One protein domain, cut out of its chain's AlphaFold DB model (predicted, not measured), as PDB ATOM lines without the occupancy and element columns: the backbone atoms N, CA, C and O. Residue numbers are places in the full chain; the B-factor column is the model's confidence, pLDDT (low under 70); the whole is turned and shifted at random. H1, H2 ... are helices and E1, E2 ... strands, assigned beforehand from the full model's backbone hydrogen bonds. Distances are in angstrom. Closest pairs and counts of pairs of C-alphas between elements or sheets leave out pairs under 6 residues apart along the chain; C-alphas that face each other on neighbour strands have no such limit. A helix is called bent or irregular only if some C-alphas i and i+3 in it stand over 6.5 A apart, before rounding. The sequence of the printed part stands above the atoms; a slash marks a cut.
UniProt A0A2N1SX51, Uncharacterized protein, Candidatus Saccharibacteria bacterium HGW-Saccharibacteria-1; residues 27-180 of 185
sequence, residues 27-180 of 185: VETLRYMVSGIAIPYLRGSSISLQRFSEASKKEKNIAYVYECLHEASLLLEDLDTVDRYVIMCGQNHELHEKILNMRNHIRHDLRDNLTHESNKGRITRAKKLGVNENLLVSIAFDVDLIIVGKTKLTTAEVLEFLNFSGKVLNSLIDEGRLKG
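This is residues 27 to 180 of the 185 residues of an uncharacterized protein of Candidatus Saccharibacteria bacterium HGW-Saccharibacteria-1 (UniProt A0A2N1SX51). Three long helices, H1, H2 and H5, make a bundle with H1 between the other two, and a small three-stranded sheet packs near one end of it. H3 crosses H2 and covers part of the sheet, and H4 packs on H3 away from H2. The printed part has 154 residues, with named elements in the order H1, H2, H3, H4, E1, E2, E3, H5; the sheet, in the order E1, E2, E3, is antiparallel, and the class is mostly helix. The whole is compact, with a radius of gyration of the C-alphas of 16.8 A and spans of 53 by 38 by 22 A.

H1, residues 27 to 56, begins with C-alpha 27 at (163.352, 172.190, 199.562) and is 41.0 A long, with a kink of 34 degrees near residue 37. It is neither bent nor irregular, but only just: C-alphas 37 and 40 are 6.4 A apart. H2, residues 62 to 88, is 39.2 A long. H3, residues 96 to 112, is 22.1 A long, with a kink of 39 degrees near residue 106, and only just irregular: C-alphas 107 and 110 are 6.9 A apart. H4 is residues 120 to 129. E1, residues 139 to 142, E2, residues 145 to 148, and E3, residues 151 to 154, form a meander, each strand the antiparallel neighbour of the one before. H5, residues 155 to 178, is 34.1 A long and ends with C-alpha 178 at (157.437, 180.501, 185.819).

H1 and H2, a helical hairpin, touch at a shallow tilt of 17 degrees, opposite ways; their closest C-alphas, of Phe 52 and Glu 71, are 5.1 A apart. H1 touches H5 at 28 degrees, shallow, opposite ways, closest at C-alphas of Ser 35 and Leu 169, 5.3 A. H2, the hub, touches H3 with residues 73 to 83 alone, at a steep tilt of 52 degrees, closest at C-alphas of Leu 76 and Arg 103, 5.2 A. H3 touches H4, closest at C-alphas of Asn 101 and Arg 125, 6.2 A. In two layers, helices on one face of a sheet, H1, H2 and H3 are on one face; H3 has a height over the sheet of 10.2 A. N 140 and O 147, 2.9 A, join E1 and E2 within hydrogen-bond range; N 146 and O 153, 2.9 A, do so for E2 and E3. Every O i to N i+4 pair is within range in H2, H4 and H5, against 24 of 26 in H1 and 11 of 13 in H3.

The two C-alphas farthest apart, of Asn 134 and Gly 180, are 54.2 A apart. The printed part has no cut and no long link. Mean pLDDT of the printed part is 87.6; residues 27 to 29, 109 to 118 and 133 to 137 are under 70.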
ATOM      1  N   VAL A  27     164.699 172.175 198.968       68.12
ATOM      2  CA  VAL A  27     163.352 172.190 199.562       68.12
ATOM      3  C   VAL A  27     162.336 172.775 198.587       68.12
ATOM      4  O   VAL A  27     161.240 172.245 198.433       68.12
ATOM      5  N   GLU A  28     162.709 173.845 197.887       68.75
ATOM      6  CA  GLU A  28     161.862 174.477 196.872       68.75
ATOM      7  C   GLU A  28     161.617 173.536 195.681       68.75
ATOM      8  O   GLU A  28     160.476 173.325 195.272       68.75
ATOM      9  N   THR A  29     162.674 172.886 195.181       68.62
ATOM     10  CA  THR A  29     162.564 171.901 194.093       68.62
ATOM     11  C   THR A  29     161.691 170.712 194.505       68.62
ATOM     12  O   THR A  29     160.856 170.257 193.721       68.62
ATOM     13  N   LEU A  30     161.820 170.250 195.752       73.88
ATOM     14  CA  LEU A  30     161.031 169.145 196.291       73.88
ATOM     15  C   LEU A  30     159.529 169.462 196.317       73.88
ATOM     16  O   LEU A  30     158.733 168.589 195.985       73.88
ATOM     17  N   ARG A  31     159.128 170.709 196.606       79.25
ATOM     18  CA  ARG A  31     157.712 171.131 196.562       79.25
ATOM     19  C   ARG A  31     157.109 171.022 195.161       79.25
ATOM     20  O   ARG A  31     155.985 170.540 195.012       79.25
ATOM     21  N   TYR A  32     157.859 171.403 194.127       80.12
ATOM     22  CA  TYR A  32     157.398 171.275 192.740       80.12
ATOM     23  C   TYR A  32     157.305 169.808 192.297       80.12
ATOM     24  O   TYR A  32     156.322 169.421 191.662       80.12
ATOM     25  N   MET A  33     158.277 168.970 192.681       78.25
ATOM     26  CA  MET A  33     158.248 167.528 192.402       78.25
ATOM     27  C   MET A  33     157.057 166.839 193.072       78.25
ATOM     28  O   MET A  33     156.305 166.113 192.423       78.25
ATOM     29  N   VAL A  34     156.868 167.111 194.364       80.00
ATOM     30  CA  VAL A  34     155.758 166.596 195.169       80.00
ATOM     31  C   VAL A  34     154.417 166.977 194.550       80.00
ATOM     32  O   VAL A  34     153.543 166.123 194.416       80.00
ATOM     33  N   SER A  35     154.277 168.220 194.087       78.56
ATOM     34  CA  SER A  35     153.035 168.686 193.468       78.56
ATOM     35  C   SER A  35     152.679 167.906 192.199       78.56
ATOM     36  O   SER A  35     151.517 167.559 191.992       78.56
ATOM     37  N   GLY A  36     153.676 167.550 191.380       78.94
ATOM     38  CA  GLY A  36     153.472 166.713 190.194       78.94
ATOM     39  C   GLY A  36     153.001 165.291 190.521       78.94
ATOM     40  O   GLY A  36     152.140 164.756 189.823       78.94
ATOM     41  N   ILE A  37     153.517 164.696 191.602       85.00
ATOM     42  CA  ILE A  37     153.130 163.351 192.063       85.00
ATOM     43  C   ILE A  37     151.755 163.368 192.749       85.00
ATOM     44  O   ILE A  37     151.016 162.391 192.661       85.00
ATOM     45  N   ALA A  38     151.381 164.476 193.393       88.38
ATOM     46  CA  ALA A  38     150.109 164.615 194.097       88.38
ATOM     47  C   ALA A  38     148.891 164.703 193.157       88.38
ATOM     48  O   ALA A  38     147.801 164.269 193.528       88.38
ATOM     49  N   ILE A  39     149.050 165.230 191.934       87.75
ATOM     50  CA  ILE A  39     147.933 165.414 190.989       87.75
ATOM     51  C   ILE A  39     147.194 164.110 190.642       87.75
ATOM     52  O   ILE A  39     145.961 164.121 190.657       87.75
ATOM     53  N   PRO A  40     147.874 162.993 190.320       90.88
ATOM     54  CA  PRO A  40     147.209 161.707 190.133       90.88
ATOM     55  C   PRO A  40     146.317 161.300 191.312       90.88
ATOM     56  O   PRO A  40     145.179 160.905 191.076       90.88
ATOM     57  N   TYR A  41     146.776 161.470 192.556       93.06
ATOM     58  CA  TYR A  41     145.990 161.153 193.757       93.06
ATOM     59  C   TYR A  41     144.834 162.127 193.978       93.06
ATOM     60  O   TYR A  41     143.757 161.715 194.398       93.06
ATOM     61  N   LEU A  42     145.007 163.407 193.631       93.88
ATOM     62  CA  LEU A  42     143.917 164.384 193.655       93.88
ATOM     63  C   LEU A  42     142.799 163.981 192.682       93.88
ATOM     64  O   LEU A  42     141.623 164.009 193.030       93.88
ATOM     65  N   ARG A  43     143.168 163.559 191.466       93.25
ATOM     66  CA  ARG A  43     142.215 163.057 190.464       93.25
ATOM     67  C   ARG A  43     141.577 161.736 190.896       93.25
ATOM     68  O   ARG A  43     140.369 161.584 190.735       93.25
ATOM     69  N   GLY A  44     142.371 160.818 191.448       94.00
ATOM     70  CA  GLY A  44     141.902 159.554 192.023       94.00
ATOM     71  C   GLY A  44     140.853 159.788 193.105       94.00
ATOM     72  O   GLY A  44     139.737 159.287 192.989       94.00
ATOM     73  N   SER A  45     141.145 160.693 194.043       95.44
ATOM     74  CA  SER A  45     140.220 161.096 195.107       95.44
ATOM     75  C   SER A  45     138.894 161.620 194.557       95.44
ATOM     76  O   SER A  45     137.840 161.227 195.045       95.44
ATOM     77  N   SER A  46     138.909 162.475 193.527       96.25
ATOM     78  CA  SER A  46     137.670 162.979 192.911       96.25
ATOM     79  C   SER A  46     136.828 161.862 192.287       96.25
ATOM     80  O   SER A  46     135.603 161.874 192.401       96.25
ATOM     81  N   ILE A  47     137.472 160.880 191.648       96.31
ATOM     82  CA  ILE A  47     136.788 159.721 191.059       96.31
ATOM     83  C   ILE A  47     136.202 158.833 192.163       96.31
ATOM     84  O   ILE A  47     135.032 158.462 192.092       96.31
ATOM     85  N   SER A  48     136.979 158.518 193.199       95.56
ATOM     86  CA  SER A  48     136.507 157.729 194.341       95.56
ATOM     87  C   SER A  48     135.406 158.440 195.125       95.56
ATOM     88  O   SER A  48     134.481 157.788 195.597       95.56
ATOM     89  N   LEU A  49     135.433 159.773 195.209       97.94
ATOM     90  CA  LEU A  49     134.357 160.562 195.809       97.94
ATOM     91  C   LEU A  49     133.049 160.394 195.034       97.94
ATOM     92  O   LEU A  49     132.000 160.176 195.641       97.94
ATOM     93  N   GLN A  50     133.112 160.464 193.702       97.88
ATOM     94  CA  GLN A  50     131.948 160.244 192.850       97.88
ATOM     95  C   GLN A  50     131.387 158.831 193.043       97.88
ATOM     96  O   GLN A  50     130.191 158.682 193.293       97.88
ATOM     97  N   ARG A  51     132.248 157.809 192.989       97.81
ATOM     98  CA  ARG A  51     131.848 156.406 193.180       97.81
ATOM     99  C   ARG A  51     131.242 156.162 194.555       97.81
ATOM    100  O   ARG A  51     130.201 155.519 194.652       97.81
ATOM    101  N   PHE A  52     131.835 156.725 195.607       98.06
ATOM    102  CA  PHE A  52     131.266 156.662 196.949       98.06
ATOM    103  C   PHE A  52     129.884 157.327 197.006       98.06
ATOM    104  O   PHE A  52     128.943 156.726 197.516       98.06
ATOM    105  N   SER A  53     129.734 158.533 196.447       97.75
ATOM    106  CA  SER A  53     128.441 159.229 196.368       97.75
ATOM    107  C   SER A  53     127.387 158.361 195.671       97.75
ATOM    108  O   SER A  53     126.282 158.197 196.188       97.75
ATOM    109  N   GLU A  54     127.728 157.757 194.530       97.94
ATOM    110  CA  GLU A  54     126.843 156.857 193.784       97.94
ATOM    111  C   GLU A  54     126.473 155.606 194.596       97.94
ATOM    112  O   GLU A  54     125.292 155.269 194.696       97.94
ATOM    113  N   ALA A  55     127.449 154.950 195.230       97.19
ATOM    114  CA  ALA A  55     127.223 153.793 196.095       97.19
ATOM    115  C   ALA A  55     126.320 154.137 197.292       97.19
ATOM    116  O   ALA A  55     125.382 153.399 197.599       97.19
ATOM    117  N   SER A  56     126.543 155.296 197.917       97.00
ATOM    118  CA  SER A  56     125.817 155.751 199.109       97.00
ATOM    119  C   SER A  56     124.322 156.012 198.872       97.00
ATOM    120  O   SER A  56     123.549 156.078 199.828       97.00
ATOM    121  N   LYS A  57     123.910 156.138 197.604       97.00
ATOM    122  CA  LYS A  57     122.528 156.395 197.166       97.00
ATOM    123  C   LYS A  57     121.754 155.125 196.815       97.00
ATOM    124  O   LYS A  57     120.560 155.202 196.527       97.00
ATOM    125  N   LYS A  58     122.415 153.965 196.810       95.56
ATOM    126  CA  LYS A  58     121.780 152.677 196.516       95.56
ATOM    127  C   LYS A  58     120.917 152.199 197.684       95.56
ATOM    128  O   LYS A  58     121.003 152.698 198.805       95.56
ATOM    129  N   GLU A  59     120.078 151.206 197.409       93.81
ATOM    130  CA  GLU A  59     119.253 150.555 198.425       93.81
ATOM    131  C   GLU A  59     120.118 149.950 199.540       93.81
ATOM    132  O   GLU A  59     121.095 149.248 199.274       93.81
ATOM    133  N   LYS A  60     119.736 150.198 200.799       93.19
ATOM    134  CA  LYS A  60     120.481 149.758 201.985       93.19
ATOM    135  C   LYS A  60     120.345 148.245 202.188       93.19
ATOM    136  O   LYS A  60     119.487 147.772 202.928       93.19
ATOM    137  N   ASN A  61     121.226 147.496 201.541       92.19
ATOM    138  CA  ASN A  61     121.407 146.055 201.699       92.19
ATOM    139  C   ASN A  61     122.885 145.718 201.989       92.19
ATOM    140  O   ASN A  61     123.722 146.598 202.183       92.19
ATOM    141  N   ILE A  62     123.232 144.432 202.051       92.12
ATOM    142  CA  ILE A  62     124.617 144.037 202.347       92.12
ATOM    143  C   ILE A  62     125.601 144.439 201.234       92.12
ATOM    144  O   ILE A  62     126.734 144.818 201.526       92.12
ATOM    145  N   ALA A  63     125.166 144.426 199.970       92.44
ATOM    146  CA  ALA A  63     125.992 144.861 198.846       92.44
ATOM    147  C   ALA A  63     126.291 146.366 198.928       92.44
ATOM    148  O   ALA A  63     127.428 146.767 198.701       92.44
ATOM    149  N   TYR A  64     125.312 147.171 199.359       94.06
ATOM    150  CA  TYR A  64     125.504 148.588 199.674       94.06
ATOM    151  C   TYR A  64     126.617 148.804 200.701       94.06
ATOM    152  O   TYR A  64     127.481 149.653 200.493       94.06
ATOM    153  N   VAL A  65     126.641 148.017 201.784       91.25
ATOM    154  CA  VAL A  65     127.682 148.141 202.817       91.25
ATOM    155  C   VAL A  65     129.059 147.821 202.240       91.25
ATOM    156  O   VAL A  65     130.005 148.567 202.487       91.25
ATOM    157  N   TYR A  66     129.183 146.741 201.465       92.69
ATOM    158  CA  TYR A  66     130.460 146.344 200.867       92.69
ATOM    159  C   TYR A  66     130.980 147.370 199.868       92.69
ATOM    160  O   TYR A  66     132.165 147.701 199.890       92.69
ATOM    161  N   GLU A  67     130.100 147.899 199.024       95.44
ATOM    162  CA  GLU A  67     130.469 148.894 198.027       95.44
ATOM    163  C   GLU A  67     130.851 150.225 198.681       95.44
ATOM    164  O   GLU A  67     131.923 150.757 198.403       95.44
ATOM    165  N   CYS A  68     130.050 150.717 199.633       95.56
ATOM    166  CA  CYS A  68     130.383 151.934 200.376       95.56
ATOM    167  C   CYS A  68     131.699 151.789 201.143       95.56
ATOM    168  O   CYS A  68     132.513 152.709 201.134       95.56
ATOM    169  N   LEU A  69     131.939 150.638 201.779       93.62
ATOM    170  CA  LEU A  69     133.183 150.379 202.503       93.62
ATOM    171  C   LEU A  69     134.394 150.348 201.571       93.62
ATOM    172  O   LEU A  69     135.436 150.909 201.913       93.62
ATOM    173  N   HIS A  70     134.261 149.717 200.403       94.12
ATOM    174  CA  HIS A  70     135.315 149.683 199.397       94.12
ATOM    175  C   HIS A  70     135.656 151.093 198.906       94.12
ATOM    176  O   HIS A  70     136.809 151.516 199.017       94.12
ATOM    177  N   GLU A  71     134.656 151.843 198.441       95.94
ATOM    178  CA  GLU A  71     134.865 153.181 197.881       95.94
ATOM    179  C   GLU A  71     135.337 154.184 198.941       95.94
ATOM    180  O   GLU A  71     136.258 154.958 198.684       95.94
ATOM    181  N   ALA A  72     134.806 154.127 200.169       95.19
ATOM    182  CA  ALA A  72     135.280 154.960 201.276       95.19
ATOM    183  C   ALA A  72     136.738 154.649 201.656       95.19
ATOM    184  O   ALA A  72     137.506 155.566 201.950       95.19
ATOM    185  N   SER A  73     137.143 153.374 201.640       93.56
ATOM    186  CA  SER A  73     138.525 152.960 201.928       93.56
ATOM    187  C   SER A  73     139.515 153.445 200.865       93.56
ATOM    188  O   SER A  73     140.638 153.823 201.203       93.56
ATOM    189  N   LEU A  74     139.117 153.437 199.588       93.75
ATOM    190  CA  LEU A  74     139.923 153.998 198.500       93.75
ATOM    191  C   LEU A  74     140.017 155.518 198.615       93.75
ATOM    192  O   LEU A  74     141.120 156.058 198.658       93.75
ATOM    193  N   LEU A  75     138.867 156.185 198.759       96.81
ATOM    194  CA  LEU A  75     138.788 157.632 198.902       96.81
ATOM    195  C   LEU A  75     139.682 158.130 200.040       96.81
ATOM    196  O   LEU A  75     140.498 159.019 199.836       96.81
ATOM    197  N   LEU A  76     139.570 157.549 201.235       95.69
ATOM    198  CA  LEU A  76     140.335 157.992 202.400       95.69
ATOM    199  C   LEU A  76     141.851 157.775 202.263       95.69
ATOM    200  O   LEU A  76     142.617 158.531 202.855       95.69
ATOM    201  N   GLU A  77     142.297 156.774 201.501       94.06
ATOM    202  CA  GLU A  77     143.726 156.575 201.224       94.06
ATOM    203  C   GLU A  77     144.268 157.627 200.253       94.06
ATOM    204  O   GLU A  77     145.336 158.198 200.491       94.06
ATOM    205  N   ASP A  78     143.526 157.910 199.180       94.38
ATOM    206  CA  ASP A  78     143.922 158.940 198.224       94.38
ATOM    207  C   ASP A  78     143.901 160.325 198.889       94.38
ATOM    208  O   ASP A  78     144.846 161.097 198.720       94.38
ATOM    209  N   LEU A  79     142.900 160.604 199.735       96.38
ATOM    210  CA  LEU A  79     142.826 161.838 200.519       96.38
ATOM    211  C   LEU A  79     144.004 161.982 201.489       96.38
ATOM    212  O   LEU A  79     144.620 163.044 201.513       96.38
ATOM    213  N   ASP A  80     144.359 160.938 202.251       95.44
ATOM    214  CA  ASP A  80     145.532 160.959 203.146       95.44
ATOM    215  C   ASP A  80     146.827 161.210 202.361       95.44
ATOM    216  O   ASP A  80     147.712 161.932 202.816       95.44
ATOM    217  N   THR A  81     146.928 160.654 201.153       93.19
ATOM    218  CA  THR A  81     148.086 160.858 200.278       93.19
ATOM    219  C   THR A  81     148.165 162.299 199.769       93.19
ATOM    220  O   THR A  81     149.226 162.920 199.853       93.19
ATOM    221  N   VAL A  82     147.054 162.858 199.278       94.50
ATOM    222  CA  VAL A  82     146.968 164.268 198.857       94.50
ATOM    223  C   VAL A  82     147.339 165.191 200.013       94.50
ATOM    224  O   VAL A  82     148.166 166.087 199.853       94.50
ATOM    225  N   ASP A  83     146.771 164.940 201.186       94.75
ATOM    226  CA  ASP A  83     146.971 165.741 202.384       94.75
ATOM    227  C   ASP A  83     148.436 165.744 202.851       94.75
ATOM    228  O   ASP A  83     149.009 166.802 203.116       94.75
ATOM    229  N   ARG A  84     149.112 164.586 202.829       91.81
ATOM    230  CA  ARG A  84     150.563 164.510 203.085       91.81
ATOM    231  C   ARG A  84     151.357 165.405 202.147       91.81
ATOM    232  O   ARG A  84     152.269 166.094 202.597       91.81
ATOM    233  N   TYR A  85     151.028 165.410 200.858       90.94
ATOM    234  CA  TYR A  85     151.729 166.249 199.893       90.94
ATOM    235  C   TYR A  85     151.449 167.738 200.099       90.94
ATOM    236  O   TYR A  85     152.375 168.546 200.016       90.94
ATOM    237  N   VAL A  86     150.215 168.106 200.439       91.44
ATOM    238  CA  VAL A  86     149.845 169.477 200.823       91.44
ATOM    239  C   VAL A  86     150.643 169.934 202.056       91.44
ATOM    240  O   VAL A  86     151.225 171.023 202.036       91.44
ATOM    241  N   ILE A  87     150.803 169.069 203.065       91.38
ATOM    242  CA  ILE A  87     151.640 169.315 204.255       91.38
ATOM    243  C   ILE A  87     153.119 169.452 203.903       91.38
ATOM    244  O   ILE A  87     153.782 170.373 204.382       91.38
ATOM    245  N   MET A  88     153.650 168.598 203.026       87.69
ATOM    246  CA  MET A  88     155.027 168.725 202.527       87.69
ATOM    247  C   MET A  88     155.254 170.047 201.778       87.69
ATOM    248  O   MET A  88     156.370 170.574 201.757       87.69
ATOM    249  N   CYS A  89     154.194 170.623 201.210       85.12
ATOM    250  CA  CYS A  89     154.208 171.951 200.605       85.12
ATOM    251  C   CYS A  89     154.038 173.100 201.618       85.12
ATOM    252  O   CYS A  89     154.064 174.269 201.230       85.12
ATOM    253  N   GLY A  90     153.923 172.795 202.913       87.44
ATOM    254  CA  GLY A  90     153.794 173.765 204.000       87.44
ATOM    255  C   GLY A  90     152.374 174.289 204.216       87.44
ATOM    256  O   GLY A  90     152.213 175.324 204.855       87.44
ATOM    257  N   GLN A  91     151.362 173.613 203.673       90.44
ATOM    258  CA  GLN A  91     149.950 173.956 203.842       90.44
ATOM    259  C   GLN A  91     149.268 172.930 204.752       90.44
ATOM    260  O   GLN A  91     149.673 171.775 204.791       90.44
ATOM    261  N   ASN A  92     148.234 173.326 205.491       90.88
ATOM    262  CA  ASN A  92     147.498 172.413 206.365       90.88
ATOM    263  C   ASN A  92     145.991 172.643 206.221       90.88
ATOM    264  O   ASN A  92     145.564 173.763 205.942       90.88
ATOM    265  N   HIS A  93     145.201 171.593 206.428       93.81
ATOM    266  CA  HIS A  93     143.746 171.638 206.381       93.81
ATOM    267  C   HIS A  93     143.154 171.053 207.664       93.81
ATOM    268  O   HIS A  93     143.692 170.112 208.245       93.81
ATOM    269  N   GLU A  94     142.000 171.558 208.094       93.19
ATOM    270  CA  GLU A  94     141.332 171.094 209.321       93.19
ATOM    271  C   GLU A  94     140.914 169.613 209.277       93.19
ATOM    272  O   GLU A  94     140.753 168.967 210.313       93.19
ATOM    273  N   LEU A  95     140.791 169.048 208.073       93.75
ATOM    274  CA  LEU A  95     140.440 167.642 207.874       93.75
ATOM    275  C   LEU A  95     141.625 166.679 208.020       93.75
ATOM    276  O   LEU A  95     141.370 165.477 208.048       93.75
ATOM    277  N   HIS A  96     142.867 167.158 208.169       91.62
ATOM    278  CA  HIS A  96     144.069 166.313 208.236       91.62
ATOM    279  C   HIS A  96     143.918 165.155 209.230       91.62
ATOM    280  O   HIS A  96     143.941 163.973 208.874       91.62
ATOM    281  N   GLU A  97     143.680 165.490 210.504       92.88
ATOM    282  CA  GLU A  97     143.535 164.469 211.539       92.88
ATOM    283  C   GLU A  97     142.290 163.604 211.314       92.88
ATOM    284  O   GLU A  97     142.297 162.413 211.634       92.88
ATOM    285  N   LYS A  98     141.213 164.186 210.777       94.69
ATOM    286  CA  LYS A  98     139.957 163.472 210.530       94.69
ATOM    287  C   LYS A  98     140.168 162.367 209.487       94.69
ATOM    288  O   LYS A  98     139.872 161.207 209.776       94.69
ATOM    289  N   ILE A  99     140.742 162.710 208.334       95.00
ATOM    290  CA  ILE A  99     141.042 161.793 207.225       95.00
ATOM    291  C   ILE A  99     141.994 160.689 207.694       95.00
ATOM    292  O   ILE A  99     141.664 159.508 207.571       95.00
ATOM    293  N   LEU A 100     143.120 161.056 208.316       93.06
ATOM    294  CA  LEU A 100     144.129 160.103 208.786       93.06
ATOM    295  C   LEU A 100     143.540 159.072 209.758       93.06
ATOM    296  O   LEU A 100     143.795 157.870 209.635       93.06
ATOM    297  N   ASN A 101     142.759 159.526 210.743       91.00
ATOM    298  CA  ASN A 101     142.184 158.634 211.749       91.00
ATOM    299  C   ASN A 101     141.110 157.720 211.154       91.00
ATOM    300  O   ASN A 101     141.125 156.524 211.444       91.00
ATOM    301  N   MET A 102     140.220 158.252 210.308       92.88
ATOM    302  CA  MET A 102     139.190 157.448 209.643       92.88
ATOM    303  C   MET A 102     139.818 156.406 208.715       92.88
ATOM    304  O   MET A 102     139.485 155.228 208.828       92.88
ATOM    305  N   ARG A 103     140.790 156.796 207.877       92.56
ATOM    306  CA  ARG A 103     141.549 155.871 207.021       92.56
ATOM    307  C   ARG A 103     142.144 154.737 207.843       92.56
ATOM    308  O   ARG A 103     141.968 153.564 207.512       92.56
ATOM    309  N   ASN A 104     142.855 155.089 208.915       87.94
ATOM    310  CA  ASN A 104     143.539 154.105 209.745       87.94
ATOM    311  C   ASN A 104     142.555 153.150 210.425       87.94
ATOM    312  O   ASN A 104     142.841 151.961 210.501       87.94
ATOM    313  N   HIS A 105     141.399 153.635 210.880       86.62
ATOM    314  CA  HIS A 105     140.377 152.768 211.465       86.62
ATOM    315  C   HIS A 105     139.841 151.762 210.441       86.62
ATOM    316  O   HIS A 105     139.820 150.566 210.712       86.62
ATOM    317  N   ILE A 106     139.482 152.224 209.240       86.75
ATOM    318  CA  ILE A 106     138.927 151.357 208.191       86.75
ATOM    319  C   ILE A 106     139.945 150.303 207.725       86.75
ATOM    320  O   ILE A 106     139.573 149.151 207.506       86.75
ATOM    321  N   ARG A 107     141.226 150.668 207.573       79.75
ATOM    322  CA  ARG A 107     142.250 149.763 207.020       79.75
ATOM    323  C   ARG A 107     143.009 148.933 208.049       79.75
ATOM    324  O   ARG A 107     143.390 147.805 207.740       79.75
ATOM    325  N   HIS A 108     143.286 149.483 209.226       71.31
ATOM    326  CA  HIS A 108     144.213 148.866 210.174       71.31
ATOM    327  C   HIS A 108     143.518 148.209 211.351       71.31
ATOM    328  O   HIS A 108     143.980 147.154 211.772       71.31
ATOM    329  N   ASP A 109     142.398 148.733 211.851       66.12
ATOM    330  CA  ASP A 109     141.846 148.209 213.103       66.12
ATOM    331  C   ASP A 109     141.374 146.752 212.951       66.12
ATOM    332  O   ASP A 109     141.609 145.948 213.843       66.12
ATOM    333  N   LEU A 110     140.869 146.324 211.790       57.12
ATOM    334  CA  LEU A 110     140.487 144.918 211.575       57.12
ATOM    335  C   LEU A 110     141.692 143.950 211.565       57.12
ATOM    336  O   LEU A 110     141.576 142.812 212.011       57.12
ATOM    337  N   ARG A 111     142.864 144.402 211.096       61.22
ATOM    338  CA  ARG A 111     144.102 143.603 211.017       61.22
ATOM    339  C   ARG A 111     144.910 143.651 212.319       61.22
ATOM    340  O   ARG A 111     145.409 142.625 212.779       61.22
ATOM    341  N   ASP A 112     145.019 144.834 212.913       59.56
ATOM    342  CA  ASP A 112     145.790 145.091 214.130       59.56
ATOM    343  C   ASP A 112     145.078 144.523 215.370       59.56
ATOM    344  O   ASP A 112     145.736 144.042 216.295       59.56
ATOM    345  N   ASN A 113     143.736 144.511 215.386       54.41
ATOM    346  CA  ASN A 113     142.957 143.972 216.507       54.41
ATOM    347  C   ASN A 113     143.042 142.452 216.652       54.41
ATOM    348  O   ASN A 113     142.810 141.946 217.744       54.41
ATOM    349  N   LEU A 114     143.393 141.726 215.588       57.25
ATOM    350  CA  LEU A 114     143.576 140.273 215.650       57.25
ATOM    351  C   LEU A 114     144.940 139.870 216.228       57.25
ATOM    352  O   LEU A 114     145.149 138.697 216.521       57.25
ATOM    353  N   THR A 115     145.882 140.809 216.353       59.91
ATOM    354  CA  THR A 115     147.290 140.489 216.637       59.91
ATOM    355  C   THR A 115     147.860 141.194 217.865       59.91
ATOM    356  O   THR A 115     148.720 140.616 218.530       59.91
ATOM    357  N   HIS A 116     147.396 142.401 218.219       64.25
ATOM    358  CA  HIS A 116     148.007 143.192 219.296       64.25
ATOM    359  C   HIS A 116     146.985 143.956 220.155       64.25
ATOM    360  O   HIS A 116     146.715 145.140 219.937       64.25
ATOM    361  N   GLU A 117     146.484 143.308 221.211       61.81
ATOM    362  CA  GLU A 117     145.520 143.891 222.160       61.81
ATOM    363  C   GLU A 117     146.015 145.163 222.877       61.81
ATOM    364  O   GLU A 117     145.195 145.955 223.330       61.81
ATOM    365  N   SER A 118     147.327 145.421 222.949       65.75
ATOM    366  CA  SER A 118     147.917 146.571 223.658       65.75
ATOM    367  C   SER A 118     148.395 147.715 222.746       65.75
ATOM    368  O   SER A 118     149.248 148.517 223.143       65.75
ATOM    369  N   ASN A 119     147.911 147.799 221.503       72.62
ATOM    370  CA  ASN A 119     148.348 148.823 220.549       72.62
ATOM    371  C   ASN A 119     147.942 150.247 221.010       72.62
ATOM    372  O   ASN A 119     146.797 150.671 220.857       72.62
ATOM    373  N   LYS A 120     148.899 151.028 221.540       77.75
ATOM    374  CA  LYS A 120     148.678 152.415 222.015       77.75
ATOM    375  C   LYS A 120     148.140 153.358 220.930       77.75
ATOM    376  O   LYS A 120     147.379 154.283 221.235       77.75
ATOM    377  N   GLY A 121     148.526 153.132 219.672       76.44
ATOM    378  CA  GLY A 121     148.030 153.900 218.531       76.44
ATOM    379  C   GLY A 121     146.528 153.706 218.343       76.44
ATOM    380  O   GLY A 121     145.801 154.683 218.173       76.44
ATOM    381  N   ARG A 122     146.051 152.465 218.484       74.38
ATOM    382  CA  ARG A 122     144.621 152.137 218.447       74.38
ATOM    383  C   ARG A 122     143.840 152.847 219.548       74.38
ATOM    384  O   ARG A 122     142.865 153.513 219.232       74.38
ATOM    385  N   ILE A 123     144.273 152.752 220.809       78.31
ATOM    386  CA  ILE A 123     143.572 153.377 221.953       78.31
ATOM    387  C   ILE A 123     143.405 154.885 221.718       78.31
ATOM    388  O   ILE A 123     142.328 155.458 221.893       78.31
ATOM    389  N   THR A 124     144.472 155.530 221.240       82.75
ATOM    390  CA  THR A 124     144.459 156.960 220.917       82.75
ATOM    391  C   THR A 124     143.478 157.277 219.783       82.75
ATOM    392  O   THR A 124     142.680 158.207 219.912       82.75
ATOM    393  N   ARG A 125     143.488 156.497 218.690       83.38
ATOM    394  CA  ARG A 125     142.543 156.663 217.570       83.38
ATOM    395  C   ARG A 125     141.096 156.421 217.991       83.38
ATOM    396  O   ARG A 125     140.244 157.239 217.663       83.38
ATOM    397  N   ALA A 126     140.824 155.355 218.742       81.38
ATOM    398  CA  ALA A 126     139.491 155.023 219.236       81.38
ATOM    399  C   ALA A 126     138.912 156.183 220.056       81.38
ATOM    400  O   ALA A 126     137.787 156.615 219.805       81.38
ATOM    401  N   LYS A 127     139.721 156.793 220.935       85.25
ATOM    402  CA  LYS A 127     139.337 158.005 221.670       85.25
ATOM    403  C   LYS A 127     139.025 159.181 220.741       85.25
ATOM    404  O   LYS A 127     137.992 159.821 220.924       85.25
ATOM    405  N   LYS A 128     139.880 159.462 219.746       86.62
ATOM    406  CA  LYS A 128     139.666 160.555 218.773       86.62
ATOM    407  C   LYS A 128     138.392 160.362 217.944       86.62
ATOM    408  O   LYS A 128     137.696 161.330 217.666       86.62
ATOM    409  N   LEU A 129     138.084 159.122 217.573       82.50
ATOM    410  CA  LEU A 129     136.904 158.765 216.780       82.50
ATOM    411  C   LEU A 129     135.651 158.538 217.641       82.50
ATOM    412  O   LEU A 129     134.562 158.340 217.108       82.50
ATOM    413  N   GLY A 130     135.775 158.544 218.972       82.44
ATOM    414  CA  GLY A 130     134.681 158.215 219.886       82.44
ATOM    415  C   GLY A 130     134.187 156.769 219.759       82.44
ATOM    416  O   GLY A 130     133.010 156.512 220.015       82.44
ATOM    417  N   VAL A 131     135.063 155.853 219.343       81.69
ATOM    418  CA  VAL A 131     134.806 154.417 219.180       81.69
ATOM    419  C   VAL A 131     135.141 153.693 220.487       81.69
ATOM    420  O   VAL A 131     136.106 154.038 221.167       81.69
ATOM    421  N   ASN A 132     134.356 152.674 220.843       73.81
ATOM    422  CA  ASN A 132     134.747 151.741 221.899       73.81
ATOM    423  C   ASN A 132     135.905 150.877 221.381       73.81
ATOM    424  O   ASN A 132     135.745 150.195 220.374       73.81
ATOM    425  N   GLU A 133     137.045 150.891 222.070       66.62
ATOM    426  CA  GLU A 133     138.261 150.170 221.663       66.62
ATOM    427  C   GLU A 133     138.079 148.653 221.491       66.62
ATOM    428  O   GLU A 133     138.875 148.027 220.795       66.62
ATOM    429  N   ASN A 134     137.019 148.084 222.076       67.12
ATOM    430  CA  ASN A 134     136.662 146.670 221.966       67.12
ATOM    431  C   ASN A 134     135.751 146.355 220.765       67.12
ATOM    432  O   ASN A 134     135.479 145.188 220.490       67.12
ATOM    433  N   LEU A 135     135.240 147.369 220.055       64.44
ATOM    434  CA  LEU A 135     134.445 147.173 218.844       64.44
ATOM    435  C   LEU A 135     135.370 147.148 217.626       64.44
ATOM    436  O   LEU A 135     135.963 148.159 217.259       64.44
ATOM    437  N   LEU A 136     135.452 145.978 216.985       58.28
ATOM    438  CA  LEU A 136     136.337 145.720 215.845       58.28
ATOM    439  C   LEU A 136     136.042 146.614 214.631       58.28
ATOM    440  O   LEU A 136     136.957 146.898 213.863       58.28
ATOM    441  N   VAL A 137     134.788 147.050 214.464       66.56
ATOM    442  CA  VAL A 137     134.347 147.929 213.376       66.56
ATOM    443  C   VAL A 137     133.185 148.794 213.867       66.56
ATOM    444  O   VAL A 137     132.123 148.274 214.202       66.56
ATOM    445  N   SER A 138     133.363 150.114 213.901       81.88
ATOM    446  CA  SER A 138     132.270 151.069 214.133       81.88
ATOM    447  C   SER A 138     132.160 151.989 212.925       81.88
ATOM    448  O   SER A 138     132.551 153.152 212.976       81.88
ATOM    449  N   ILE A 139     131.680 151.430 211.814       88.25
ATOM    450  CA  ILE A 139     131.537 152.127 210.535       88.25
ATOM    451  C   ILE A 139     130.070 152.082 210.118       88.25
ATOM    452  O   ILE A 139     129.446 151.022 210.149       88.25
ATOM    453  N   ALA A 140     129.534 153.226 209.715       91.62
ATOM    454  CA  ALA A 140     128.224 153.331 209.094       91.62
ATOM    455  C   ALA A 140     128.290 154.273 207.890       91.62
ATOM    456  O   ALA A 140     129.146 155.156 207.811       91.62
ATOM    457  N   PHE A 141     127.357 154.080 206.966       94.62
ATOM    458  CA  PHE A 141     127.226 154.892 205.767       94.62
ATOM    459  C   PHE A 141     125.811 155.449 205.687       94.62
ATOM    460  O   PHE A 141     124.841 154.790 206.077       94.62
ATOM    461  N   ASP A 142     125.713 156.673 205.191       95.38
ATOM    462  CA  ASP A 142     124.460 157.270 204.754       95.38
ATOM    463  C   ASP A 142     124.690 158.005 203.433       95.38
ATOM    464  O   ASP A 142     125.827 158.075 202.957       95.38
ATOM    465  N   VAL A 143     123.622 158.531 202.835       96.88
ATOM    466  CA  VAL A 143     123.713 159.287 201.581       96.88
ATOM    467  C   VAL A 143     124.749 160.398 201.734       96.88
ATOM    468  O   VAL A 143     124.594 161.288 202.568       96.88
ATOM    469  N   ASP A 144     125.805 160.323 200.922       97.56
ATOM    470  CA  ASP A 144     126.891 161.300 200.886       97.56
ATOM    471  C   ASP A 144     127.622 161.497 202.240       97.56
ATOM    472  O   ASP A 144     128.200 162.557 202.509       97.56
ATOM    473  N   LEU A 145     127.635 160.466 203.098       97.88
ATOM    474  CA  LEU A 145     128.179 160.541 204.456       97.88
ATOM    475  C   LEU A 145     128.895 159.251 204.893       97.88
ATOM    476  O   LEU A 145     128.317 158.164 204.909       97.88
ATOM    477  N   ILE A 146     130.138 159.405 205.357       96.81
ATOM    478  CA  ILE A 146     130.920 158.359 206.030       96.81
ATOM    479  C   ILE A 146     130.898 158.621 207.539       96.81
ATOM    480  O   ILE A 146     131.207 159.727 207.994       96.81
ATOM    481  N   ILE A 147     130.577 157.596 208.328       94.94
ATOM    482  CA  ILE A 147     130.542 157.664 209.791       94.94
ATOM    483  C   ILE A 147     131.505 156.627 210.359       94.94
ATOM    484  O   ILE A 147     131.401 155.441 210.054       94.94
ATOM    485  N   VAL A 148     132.423 157.073 211.216       91.69
ATOM    486  CA  VAL A 148     133.325 156.206 211.978       91.69
ATOM    487  C   VAL A 148     133.234 156.579 213.454       91.69
ATOM    488  O   VAL A 148     133.667 157.660 213.856       91.69
ATOM    489  N   GLY A 149     132.646 155.702 214.268       88.81
ATOM    490  CA  GLY A 149     132.291 156.010 215.651       88.81
ATOM    491  C   GLY A 149     131.361 157.218 215.743       88.81
ATOM    492  O   GLY A 149     130.234 157.195 215.255       88.81
ATOM    493  N   LYS A 150     131.844 158.289 216.377       91.25
ATOM    494  CA  LYS A 150     131.158 159.587 216.480       91.25
ATOM    495  C   LYS A 150     131.609 160.587 215.412       91.25
ATOM    496  O   LYS A 150     130.997 161.647 215.285       91.25
ATOM    497  N   THR A 151     132.660 160.271 214.663       93.62
ATOM    498  CA  THR A 151     133.216 161.144 213.630       93.62
ATOM    499  C   THR A 151     132.447 160.987 212.327       93.62
ATOM    500  O   THR A 151     132.122 159.879 211.903       93.62
ATOM    501  N   LYS A 152     132.175 162.123 211.686       96.81
ATOM    502  CA  LYS A 152     131.446 162.228 210.424       96.81
ATOM    503  C   LYS A 152     132.306 162.933 209.385       96.81
ATOM    504  O   LYS A 152     132.999 163.899 209.722       96.81
ATOM    505  N   LEU A 153     132.226 162.457 208.150       97.81
ATOM    506  CA  LEU A 153     132.843 163.070 206.983       97.81
ATOM    507  C   LEU A 153     131.849 163.047 205.821       97.81
ATOM    508  O   LEU A 153     131.477 161.980 205.335       97.81
ATOM    509  N   THR A 154     131.407 164.227 205.406       98.31
ATOM    510  CA  THR A 154     130.485 164.413 204.281       98.31
ATOM    511  C   THR A 154     131.239 164.523 202.959       98.31
ATOM    512  O   THR A 154     132.392 164.958 202.922       98.31
ATOM    513  N   THR A 155     130.584 164.191 201.846       97.69
ATOM    514  CA  THR A 155     131.178 164.409 200.514       97.69
ATOM    515  C   THR A 155     131.417 165.890 200.214       97.69
ATOM    516  O   THR A 155     132.354 166.211 199.487       97.69
ATOM    517  N   ALA A 156     130.631 166.794 200.810       97.81
ATOM    518  CA  ALA A 156     130.822 168.240 200.705       97.81
ATOM    519  C   ALA A 156     132.135 168.697 201.362       97.81
ATOM    520  O   ALA A 156     132.934 169.360 200.706       97.81
ATOM    521  N   GLU A 157     132.409 168.268 202.600       98.06
ATOM    522  CA  GLU A 157     133.691 168.534 203.277       98.06
ATOM    523  C   GLU A 157     134.876 167.981 202.467       98.06
ATOM    524  O   GLU A 157     135.914 168.631 202.332       98.06
ATOM    525  N   VAL A 158     134.721 166.786 201.885       97.88
ATOM    526  CA  VAL A 158     135.753 166.204 201.018       97.88
ATOM    527  C   VAL A 158     135.958 167.051 199.763       97.88
ATOM    528  O   VAL A 158     137.098 167.323 199.392       97.88
ATOM    529  N   LEU A 159     134.886 167.501 199.112       97.62
ATOM    530  CA  LEU A 159     134.974 168.347 197.923       97.62
ATOM    531  C   LEU A 159     135.662 169.686 198.225       97.62
ATOM    532  O   LEU A 159     136.480 170.149 197.431       97.62
ATOM    533  N   GLU A 160     135.373 170.297 199.374       97.50
ATOM    534  CA  GLU A 160     136.055 171.509 199.836       97.50
ATOM    535  C   GLU A 160     137.558 171.276 200.015       97.50
ATOM    536  O   GLU A 160     138.366 172.037 199.476       97.50
ATOM    537  N   PHE A 161     137.938 170.176 200.668       97.62
ATOM    538  CA  PHE A 161     139.337 169.784 200.815       97.62
ATOM    539  C   PHE A 161     140.027 169.527 199.466       97.62
ATOM    540  O   PHE A 161     141.167 169.955 199.263       97.62
ATOM    541  N   LEU A 162     139.353 168.871 198.517       97.25
ATOM    542  CA  LEU A 162     139.894 168.632 197.175       97.25
ATOM    543  C   LEU A 162     140.085 169.940 196.403       97.25
ATOM    544  O   LEU A 162     141.111 170.127 195.751       97.25
ATOM    545  N   ASN A 163     139.142 170.875 196.514       96.69
ATOM    546  CA  ASN A 163     139.256 172.196 195.902       96.69
ATOM    547  C   ASN A 163     140.406 173.007 196.510       96.69
ATOM    548  O   ASN A 163     141.167 173.642 195.776       96.69
ATOM    549  N   PHE A 164     140.551 172.981 197.836       96.94
ATOM    550  CA  PHE A 164     141.681 173.590 198.536       96.94
ATOM    551  C   PHE A 164     143.012 172.999 198.055       96.94
ATOM    552  O   PHE A 164     143.882 173.731 197.578       96.94
ATOM    553  N   SER A 165     143.135 171.673 198.095       95.56
ATOM    554  CA  SER A 165     144.342 170.953 197.687       95.56
ATOM    555  C   SER A 165     144.683 171.218 196.222       95.56
ATOM    556  O   SER A 165     145.827 171.512 195.889       95.56
ATOM    557  N   GLY A 166     143.681 171.211 195.340       94.75
ATOM    558  CA  GLY A 166     143.849 171.542 193.929       94.75
ATOM    559  C   GLY A 166     144.383 172.954 193.707       94.75
ATOM    560  O   GLY A 166     145.291 173.136 192.898       94.75
ATOM    561  N   LYS A 167     143.887 173.955 194.446       94.25
ATOM    562  CA  LYS A 167     144.411 175.331 194.374       94.25
ATOM    563  C   LYS A 167     145.876 175.400 194.805       94.25
ATOM    564  O   LYS A 167     146.677 176.003 194.094       94.25
ATOM    565  N   VAL A 168     146.227 174.756 195.919       93.00
ATOM    566  CA  VAL A 168     147.608 174.705 196.429       93.00
ATOM    567  C   VAL A 168     148.546 174.076 195.397       93.00
ATOM    568  O   VAL A 168     149.542 174.684 195.008       93.00
ATOM    569  N   LEU A 169     148.212 172.876 194.919       91.50
ATOM    570  CA  LEU A 169     149.074 172.100 194.026       91.50
ATOM    571  C   LEU A 169     149.223 172.760 192.649       91.50
ATOM    572  O   LEU A 169     150.330 172.818 192.113       91.50
ATOM    573  N   ASN A 170     148.138 173.308 192.090       89.75
ATOM    574  CA  ASN A 170     148.201 174.018 190.812       89.75
ATOM    575  C   ASN A 170     149.028 175.305 190.921       89.75
ATOM    576  O   ASN A 170     149.869 175.549 190.059       89.75
ATOM    577  N   SER A 171     148.866 176.078 192.004       90.19
ATOM    578  CA  SER A 171     149.671 177.285 192.233       90.19
ATOM    579  C   SER A 171     151.168 176.971 192.269       90.19
ATOM    580  O   SER A 171     151.964 177.720 191.706       90.19
ATOM    581  N   LEU A 172     151.561 175.861 192.898       88.75
ATOM    582  CA  LEU A 172     152.961 175.439 192.965       88.75
ATOM    583  C   LEU A 172     153.493 174.988 191.605       88.75
ATOM    584  O   LEU A 172     154.634 175.291 191.262       88.75
ATOM    585  N   ILE A 173     152.686 174.288 190.807       87.06
ATOM    586  CA  ILE A 173     153.079 173.906 189.445       87.06
ATOM    587  C   ILE A 173     153.265 175.141 188.568       87.06
ATOM    588  O   ILE A 173     154.255 175.218 187.841       87.06
ATOM    589  N   ASP A 174     152.356 176.110 188.642       88.31
ATOM    590  CA  ASP A 174     152.447 177.337 187.854       88.31
ATOM    591  C   ASP A 174     153.647 178.193 188.277       88.31
ATOM    592  O   ASP A 174     154.395 178.674 187.425       88.31
ATOM    593  N   GLU A 175     153.924 178.290 189.577       88.12
ATOM    594  CA  GLU A 175     155.149 178.911 190.084       88.12
ATOM    595  C   GLU A 175     156.406 178.178 189.584       88.12
ATOM    596  O   GLU A 175     157.354 178.800 189.094       88.12
ATOM    597  N   GLY A 176     156.403 176.844 189.643       85.25
ATOM    598  CA  GLY A 176     157.479 176.004 189.129       85.25
ATOM    599  C   GLY A 176     157.706 176.193 187.627       85.25
ATOM    600  O   GLY A 176     158.855 176.198 187.180       85.25
ATOM    601  N   ARG A 177     156.646 176.409 186.841       85.38
ATOM    602  CA  ARG A 177     156.734 176.745 185.409       85.38
ATOM    603  C   ARG A 177     157.359 178.115 185.188       85.38
ATOM    604  O   ARG A 177     158.299 178.222 184.403       85.38
ATOM    605  N   LEU A 178     156.891 179.140 185.903       87.19
ATOM    606  CA  LEU A 178     157.437 180.501 185.819       87.19
ATOM    607  C   LEU A 178     158.933 180.537 186.155       87.19
ATOM    608  O   LEU A 178     159.697 181.269 185.530       87.19
ATOM    609  N   LYS A 179     159.367 179.698 187.100       85.69
ATOM    610  CA  LYS A 179     160.772 179.558 187.508       85.69
ATOM    611  C   LYS A 179     161.585 178.583 186.642       85.69
ATOM    612  O   LYS A 179     162.740 178.309 186.967       85.69
ATOM    613  N   GLY A 180     161.005 178.021 185.578       83.75
ATOM    614  CA  GLY A 180     161.675 177.073 184.678       83.75
ATOM    615  C   GLY A 180     162.018 175.716 185.309       83.75
ATOM    616  O   GLY A 180     162.864 174.993 184.787       83.75
TER     617      GLY A 180